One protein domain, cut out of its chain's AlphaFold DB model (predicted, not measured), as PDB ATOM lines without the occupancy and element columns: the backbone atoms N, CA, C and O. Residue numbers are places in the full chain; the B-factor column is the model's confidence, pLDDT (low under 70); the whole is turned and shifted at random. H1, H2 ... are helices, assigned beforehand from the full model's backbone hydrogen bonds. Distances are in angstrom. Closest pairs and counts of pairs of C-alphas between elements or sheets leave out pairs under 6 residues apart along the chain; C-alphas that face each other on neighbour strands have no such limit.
ATOM      1  N   SER A 143     122.319 -91.552 218.267       89.94
ATOM      2  CA  SER A 143     121.377 -90.965 219.220       89.94
ATOM      3  C   SER A 143     120.738 -92.053 220.091       89.94
ATOM      4  O   SER A 143     120.613 -93.207 219.674       89.94
ATOM      5  N   GLN A 144     120.249 -91.678 221.279       84.12
ATOM      6  CA  GLN A 144     119.580 -92.618 222.194       84.12
ATOM      7  C   GLN A 144     118.385 -93.344 221.554       84.12
ATOM      8  O   GLN A 144     118.088 -94.484 221.903       84.12
ATOM      9  N   LYS A 145     117.704 -92.704 220.592       85.31
ATOM     10  CA  LYS A 145     116.527 -93.270 219.915       85.31
ATOM     11  C   LYS A 145     116.864 -94.499 219.067       85.31
ATOM     12  O   LYS A 145     116.015 -95.370 218.911       85.31
ATOM     13  N   VAL A 146     118.082 -94.574 218.527       90.06
ATOM     14  CA  VAL A 146     118.496 -95.630 217.585       90.06
ATOM     15  C   VAL A 146     119.562 -96.565 218.159       90.06
ATOM     16  O   VAL A 146     120.021 -97.466 217.461       90.06
ATOM     17  N   THR A 147     119.941 -96.400 219.432       90.62
ATOM     18  CA  THR A 147     120.985 -97.213 220.076       90.62
ATOM     19  C   THR A 147     120.708 -98.714 219.970       90.62
ATOM     20  O   THR A 147     121.613 -99.469 219.637       90.62
ATOM     21  N   ALA A 148     119.470 -99.161 220.207       88.06
ATOM     22  CA  ALA A 148     119.128-100.583 220.128       88.06
ATOM     23  C   ALA A 148     119.349-101.161 218.722       88.06
ATOM     24  O   ALA A 148     120.014-102.184 218.586       88.06
ATOM     25  N   ALA A 149     118.852-100.470 217.689       88.62
ATOM     26  CA  ALA A 149     119.053-100.858 216.293       88.62
ATOM     27  C   ALA A 149     120.547-100.944 215.958       88.62
ATOM     28  O   ALA A 149     121.023-101.960 215.465       88.62
ATOM     29  N   ARG A 150     121.316 -99.925 216.350       92.56
ATOM     30  CA  ARG A 150     122.746 -99.884 216.058       92.56
ATOM     31  C   ARG A 150     123.544-100.980 216.773       92.56
ATOM     32  O   ARG A 150     124.479-101.527 216.200       92.56
ATOM     33  N   VAL A 151     123.180-101.328 218.010       92.69
ATOM     34  CA  VAL A 151     123.804-102.448 218.740       92.69
ATOM     35  C   VAL A 151     123.546-103.779 218.031       92.69
ATOM     36  O   VAL A 151     124.425-104.637 218.010       92.69
ATOM     37  N   ILE A 152     122.368-103.964 217.437       90.38
ATOM     38  CA  ILE A 152     122.024-105.177 216.683       90.38
ATOM     39  C   ILE A 152     122.868-105.299 215.422       90.38
ATOM     40  O   ILE A 152     123.373-106.391 215.161       90.38
ATOM     41  N   ASP A 153     123.050-104.201 214.687       91.44
ATOM     42  CA  ASP A 153     123.897-104.170 213.492       91.44
ATOM     43  C   ASP A 153     125.326-104.599 213.844       91.44
ATOM     44  O   ASP A 153     125.837-105.572 213.291       91.44
ATOM     45  N   VAL A 154     125.908-103.986 214.881       92.88
ATOM     46  CA  VAL A 154     127.254-104.324 215.377       92.88
ATOM     47  C   VAL A 154     127.345-105.787 215.816       92.88
ATOM     48  O   VAL A 154     128.325-106.474 215.528       92.88
ATOM     49  N   VAL A 155     126.331-106.300 216.520       92.50
ATOM     50  CA  VAL A 155     126.291-107.711 216.934       92.50
ATOM     51  C   VAL A 155     126.233-108.628 215.718       92.50
ATOM     52  O   VAL A 155     126.881-109.673 215.730       92.50
ATOM     53  N   ALA A 156     125.487-108.267 214.676       91.25
ATOM     54  CA  ALA A 156     125.415-109.047 213.448       91.25
ATOM     55  C   ALA A 156     126.746-109.060 212.693       91.25
ATOM     56  O   ALA A 156     127.216-110.133 212.315       91.25
ATOM     57  N   GLU A 157     127.387-107.901 212.574       91.12
ATOM     58  CA  GLU A 157     128.703-107.729 211.955       91.12
ATOM     59  C   GLU A 157     129.812-108.480 212.714       91.12
ATOM     60  O   GLU A 157     130.763-108.963 212.107       91.12
ATOM     61  N   ARG A 158     129.670-108.664 214.035       88.81
ATOM     62  CA  ARG A 158     130.612-109.416 214.891       88.81
ATOM     63  C   ARG A 158     130.280-110.910 215.041       88.81
ATOM     64  O   ARG A 158     130.797-111.571 215.942       88.81
ATOM     65  N   GLY A 159     129.429-111.466 214.176       88.00
ATOM     66  CA  GLY A 159     129.129-112.908 214.151       88.00
ATOM     67  C   GLY A 159     128.024-113.354 215.115       88.00
ATOM     68  O   GLY A 159     127.852-114.544 215.380       88.00
ATOM     69  N   GLY A 160     127.246-112.409 215.638       89.56
ATOM     70  CA  GLY A 160     126.028-112.659 216.394       89.56
ATOM     71  C   GLY A 160     126.190-112.714 217.911       89.56
ATOM     72  O   GLY A 160     127.263-112.538 218.496       89.56
ATOM     73  N   VAL A 161     125.064-112.985 218.577       88.69
ATOM     74  CA  VAL A 161     124.925-112.939 220.047       88.69
ATOM     75  C   VAL A 161     125.770-113.974 220.795       88.69
ATOM     76  O   VAL A 161     126.016-113.817 221.988       88.69
ATOM     77  N   ARG A 162     126.226-115.039 220.122       88.62
ATOM     78  CA  ARG A 162     127.109-116.053 220.727       88.62
ATOM     79  C   ARG A 162     128.563-115.585 220.792       88.62
ATOM     80  O   ARG A 162     129.271-115.945 221.730       88.62
ATOM     81  N   CYS A 163     128.975-114.763 219.832       88.44
ATOM     82  CA  CYS A 163     130.324-114.209 219.727       88.44
ATOM     83  C   CYS A 163     130.470-112.881 220.480       88.44
ATOM     84  O   CYS A 163     131.578-112.487 220.830       88.44
ATOM     85  N   THR A 164     129.352-112.218 220.786       90.69
ATOM     86  CA  THR A 164     129.349-110.874 221.368       90.69
ATOM     87  C   THR A 164     128.830-110.866 222.807       90.69
ATOM     88  O   THR A 164     127.989-111.669 223.216       90.69
ATOM     89  N   ARG A 165     129.338-109.932 223.615       92.31
ATOM     90  CA  ARG A 165     128.817-109.617 224.949       92.31
ATOM     91  C   ARG A 165     128.400-108.155 224.958       92.31
ATOM     92  O   ARG A 165     129.236-107.290 224.738       92.31
ATOM     93  N   ILE A 166     127.128-107.893 225.233       92.12
ATOM     94  CA  ILE A 166     126.607-106.530 225.346       92.12
ATOM     95  C   ILE A 166     126.619-106.144 226.822       92.12
ATOM     96  O   ILE A 166     126.122-106.892 227.668       92.12
ATOM     97  N   LEU A 167     127.194-104.985 227.126       92.62
ATOM     98  CA  LEU A 167     127.193-104.376 228.451       92.62
ATOM     99  C   LEU A 167     126.526-103.003 228.334       92.62
ATOM    100  O   LEU A 167     126.770-102.285 227.369       92.62
ATOM    101  N   SER A 168     125.682-102.641 229.301       92.44
ATOM    102  CA  SER A 168     125.081-101.306 229.387       92.44
ATOM    103  C   SER A 168     125.177-100.804 230.829       92.44
ATOM    104  O   SER A 168     124.892-101.581 231.746       92.44
ATOM    105  N   PRO A 169     125.569 -99.534 231.047       90.25
ATOM    106  CA  PRO A 169     125.605 -98.939 232.381       90.25
ATOM    107  C   PRO A 169     124.197 -98.633 232.914       90.25
ATOM    108  O   PRO A 169     124.027 -98.398 234.107       90.25
ATOM    109  N   LEU A 170     123.177 -98.643 232.048       91.19
ATOM    110  CA  LEU A 170     121.802 -98.307 232.401       91.19
ATOM    111  C   LEU A 170     120.959 -99.572 232.590       91.19
ATOM    112  O   LEU A 170     120.990-100.510 231.786       91.19
ATOM    113  N   LYS A 171     120.132 -99.587 233.638       88.69
ATOM    114  CA  LYS A 171     119.117-100.636 233.822       88.69
ATOM    115  C   LYS A 171     117.852-100.339 233.009       88.69
ATOM    116  O   LYS A 171     117.374-101.214 232.290       88.69
ATOM    117  N   GLY A 172     117.342 -99.111 233.120       87.56
ATOM    118  CA  GLY A 172     116.133 -98.629 232.447       87.56
ATOM    119  C   GLY A 172     116.410 -97.729 231.240       87.56
ATOM    120  O   GLY A 172     117.559 -97.450 230.905       87.56
ATOM    121  N   GLY A 173     115.331 -97.269 230.606       86.56
ATOM    122  CA  GLY A 173     115.375 -96.435 229.403       86.56
ATOM    123  C   GLY A 173     115.622 -97.224 228.106       86.56
ATOM    124  O   GLY A 173     115.878 -98.430 228.152       86.56
ATOM    125  N   PRO A 174     115.554 -96.556 226.938       82.00
ATOM    126  CA  PRO A 174     115.669 -97.203 225.623       82.00
ATOM    127  C   PRO A 174     116.996 -97.945 225.397       82.00
ATOM    128  O   PRO A 174     117.017 -98.980 224.736       82.00
ATOM    129  N   SER A 175     118.086 -97.448 225.991       85.94
ATOM    130  CA  SER A 175     119.437 -98.031 225.902       85.94
ATOM    131  C   SER A 175     119.812 -98.885 227.126       85.94
ATOM    132  O   SER A 175     120.958 -99.321 227.270       85.94
ATOM    133  N   GLY A 176     118.861 -99.108 228.037       89.62
ATOM    134  CA  GLY A 176     119.054 -99.914 229.235       89.62
ATOM    135  C   GLY A 176     119.019-101.414 228.962       89.62
ATOM    136  O   GLY A 176     118.449-101.886 227.977       89.62
ATOM    137  N   THR A 177     119.596-102.187 229.880       92.81
ATOM    138  CA  THR A 177     119.637-103.657 229.794       92.81
ATOM    139  C   THR A 177     118.253-104.296 229.653       92.81
ATOM    140  O   THR A 177     118.116-105.265 228.910       92.81
ATOM    141  N   VAL A 178     117.213-103.755 230.300       91.44
ATOM    142  CA  VAL A 178     115.844-104.300 230.214       91.44
ATOM    143  C   VAL A 178     115.282-104.179 228.795       91.44
ATOM    144  O   VAL A 178     114.844-105.177 228.219       91.44
ATOM    145  N   ALA A 179     115.326-102.976 228.214       89.31
ATOM    146  CA  ALA A 179     114.820-102.723 226.867       89.31
ATOM    147  C   ALA A 179     115.629-103.490 225.809       89.31
ATOM    148  O   ALA A 179     115.044-104.108 224.917       89.31
ATOM    149  N   MET A 180     116.959-103.517 225.958       90.56
ATOM    150  CA  MET A 180     117.858-104.238 225.058       90.56
ATOM    151  C   MET A 180     117.570-105.744 225.069       90.56
ATOM    152  O   MET A 180     117.341-106.334 224.015       90.56
ATOM    153  N   ASN A 181     117.484-106.363 226.251       92.62
ATOM    154  CA  ASN A 181     117.180-107.791 226.373       92.62
ATOM    155  C   ASN A 181     115.815-108.135 225.768       92.62
ATOM    156  O   ASN A 181     115.698-109.127 225.053       92.62
ATOM    157  N   ALA A 182     114.792-107.308 226.008       90.12
ATOM    158  CA  ALA A 182     113.473-107.504 225.411       90.12
ATOM    159  C   ALA A 182     113.523-107.441 223.876       90.12
ATOM    160  O   ALA A 182     112.870-108.240 223.206       90.12
ATOM    161  N   HIS A 183     114.318-106.526 223.313       88.56
ATOM    162  CA  HIS A 183     114.492-106.412 221.869       88.56
ATOM    163  C   HIS A 183     115.163-107.663 221.279       88.56
ATOM    164  O   HIS A 183     114.608-108.280 220.369       88.56
ATOM    165  N   PHE A 184     116.293-108.094 221.848       89.56
ATOM    166  CA  PHE A 184     116.991-109.306 221.406       89.56
ATOM    167  C   PHE A 184     116.134-110.570 221.568       89.56
ATOM    168  O   PHE A 184     116.096-111.395 220.657       89.56
ATOM    169  N   HIS A 185     115.392-110.715 222.674       89.88
ATOM    170  CA  HIS A 185     114.475-111.845 222.863       89.88
ATOM    171  C   HIS A 185     113.363-111.876 221.814       89.88
ATOM    172  O   HIS A 185     113.143-112.923 221.210       89.88
ATOM    173  N   ARG A 186     112.689-110.746 221.547       88.88
ATOM    174  CA  ARG A 186     111.647-110.686 220.506       88.88
ATOM    175  C   ARG A 186     112.190-111.075 219.136       88.88
ATOM    176  O   ARG A 186     111.537-111.825 218.417       88.88
ATOM    177  N   MET A 187     113.391-110.615 218.790       86.44
ATOM    178  CA  MET A 187     114.021-110.981 217.522       86.44
ATOM    179  C   MET A 187     114.304-112.478 217.418       86.44
ATOM    180  O   MET A 187     113.975-113.084 216.399       86.44
ATOM    181  N   VAL A 188     114.870-113.082 218.465       86.75
ATOM    182  CA  VAL A 188     115.130-114.529 218.493       86.75
ATOM    183  C   VAL A 188     113.826-115.321 218.374       86.75
ATOM    184  O   VAL A 188     113.758-116.252 217.579       86.75
ATOM    185  N   LEU A 189     112.767-114.916 219.083       87.88
ATOM    186  CA  LEU A 189     111.456-115.577 219.014       87.88
ATOM    187  C   LEU A 189     110.787-115.442 217.639       87.88
ATOM    188  O   LEU A 189     110.068-116.341 217.222       87.88
ATOM    189  N   SER A 190     111.048-114.352 216.911       86.00
ATOM    190  CA  SER A 190     110.533-114.157 215.548       86.00
ATOM    191  C   SER A 190     111.210-115.040 214.484       86.00
ATOM    192  O   SER A 190     110.795-115.024 213.325       86.00
ATOM    193  N   GLY A 191     112.263-115.787 214.846       79.12
ATOM    194  CA  GLY A 191     112.963-116.726 213.958       79.12
ATOM    195  C   GLY A 191     113.732-116.075 212.803       79.12
ATOM    196  O   GLY A 191     114.091-116.756 211.846       79.12
ATOM    197  N   ARG A 192     113.961-114.754 212.844       74.44
ATOM    198  CA  ARG A 192     114.666-114.006 211.784       74.44
ATOM    199  C   ARG A 192     115.782-113.088 212.303       74.44
ATOM    200  O   ARG A 192     115.818-111.912 211.925       74.44
ATOM    201  N   PRO A 193     116.710-113.561 213.153       81.25
ATOM    202  CA  PRO A 193     117.796-112.708 213.612       81.25
ATOM    203  C   PRO A 193     118.769-112.347 212.460       81.25
ATOM    204  O   PRO A 193     119.152-113.218 211.675       81.25
ATOM    205  N   PRO A 194     119.226-111.083 212.351       79.31
ATOM    206  CA  PRO A 194     120.134-110.616 211.298       79.31
ATOM    207  C   PRO A 194     121.444-111.407 211.221       79.31
ATOM    208  O   PRO A 194     121.959-111.656 210.133       79.31
ATOM    209  N   TRP A 195     121.951-111.866 212.367       81.75
ATOM    210  CA  TRP A 195     123.210-112.607 212.459       81.75
ATOM    211  C   TRP A 195     123.138-114.057 211.961       81.75
ATOM    212  O   TRP A 195     124.180-114.661 211.720       81.75
ATOM    213  N   GLU A 196     121.950-114.628 211.745       72.94
ATOM    214  CA  GLU A 196     121.828-115.955 211.116       72.94
ATOM    215  C   GLU A 196     122.024-115.909 209.593       72.94
ATOM    216  O   GLU A 196     122.446-116.902 208.997       72.94
ATOM    217  N   ARG A 197     121.783-114.757 208.947       59.16
ATOM    218  CA  ARG A 197     122.071-114.577 207.513       59.16
ATOM    219  C   ARG A 197     123.570-114.462 207.247       59.16
ATOM    220  O   ARG A 197     124.062-115.077 206.306       59.16
ATOM    221  N   ALA A 198     124.296-113.754 208.114       54.53
ATOM    222  CA  ALA A 198     125.748-113.607 208.022       54.53
ATOM    223  C   ALA A 198     126.471-114.969 208.076       54.53
ATOM    224  O   ALA A 198     127.361-115.232 207.270       54.53
ATOM    225  N   MET A 199     126.016-115.895 208.933       47.91
ATOM    226  CA  MET A 199     126.597-117.241 209.043       47.91
ATOM    227  C   MET A 199     126.422-118.110 207.784       47.91
ATOM    228  O   MET A 199     127.308-118.908 207.491       47.91
ATOM    229  N   ARG A 200     125.334-117.951 207.012       43.38
ATOM    230  CA  ARG A 200     125.105-118.732 205.775       43.38
ATOM    231  C   ARG A 200     126.012-118.318 204.614       43.38
ATOM    232  O   ARG A 200     126.247-119.123 203.722       43.38
ATOM    233  N   SER A 201     126.524-117.088 204.627       41.81
ATOM    234  CA  SER A 201     127.451-116.599 203.596       41.81
ATOM    235  C   SER A 201     128.905-117.038 203.819       41.81
ATOM    236  O   SER A 201     129.664-117.150 202.864       41.81
ATOM    237  N   VAL A 202     129.285-117.357 205.062       45.16
ATOM    238  CA  VAL A 202     130.658-117.766 205.420       45.16
ATOM    239  C   VAL A 202     130.893-119.270 205.205       45.16
ATOM    240  O   VAL A 202     132.023-119.702 204.996       45.16
ATOM    241  N   SER A 203     129.843-120.095 205.198       39.09
ATOM    242  CA  SER A 203     129.955-121.550 205.023       39.09
ATOM    243  C   SER A 203     130.142-122.025 203.572       39.09
ATOM    244  O   SER A 203     130.293-123.226 203.363       39.09
ATOM    245  N   VAL A 204     130.188-121.127 202.578       41.19
ATOM    246  CA  VAL A 204     130.310-121.498 201.149       41.19
ATOM    247  C   VAL A 204     131.743-121.350 200.590       41.19
ATOM    248  O   VAL A 204     132.022-121.863 199.514       41.19
TER     249      VAL A 204
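Overview. This is residues 143 to 204 of the 214 residues of an uncharacterized protein of Methylobacterium variabile (UniProt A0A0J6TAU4). Two helices, H1 and H2, spread from their first ends as a loose V, and H3 begins beside the last end of H1 and carries on nearly in its direction. The long link, residues 158 to 176, folds back past H1 to reach H2. The 62 printed residues hold three named helices, H1, H2, H3 along the chain, and no named strand; the class is all helix. The whole is only just compact, close to loose, with a radius of gyration of the C-alphas of 12.2 A, and spans 41 by 20 by 19 A.

Arrangement. H1, residues 147 to 157, is close but not clearly touching to H2, residues 177 to 189: their closest C-alphas, of Ala 148 and Met 180, are 6.3 A apart. They run the same way at a steep tilt of 52 degrees. H1 touches H3, residues 194 to 202; their closest C-alphas, of Ala 156 and Trp 195, are 4.3 A apart. H1 and H3 run the same way at a shallow tilt of 16 degrees. H2 and H3 are apart. Every O i to N i+4 pair is within hydrogen-bond range in H1 and H2; in H3 0 of 5 are, beside 4 of 6 O i to N i+3 pairs.

Along the chain. H1 begins at C-alpha 147 (120.985, -97.213, 220.076) and is 15.4 A long. H2 is 18.0 A long. H3, 14.0 A, ends at C-alpha 202 (130.658, -117.766, 205.420).

Size, cuts and confidence. The farthest C-alphas, of Gly 172 and Val 204, are 41.3 A apart. The printed part has no cut. The link from H1 to H2 is long, that from H2 to H3 tight. Residues 197 to 204 have pLDDT under 70.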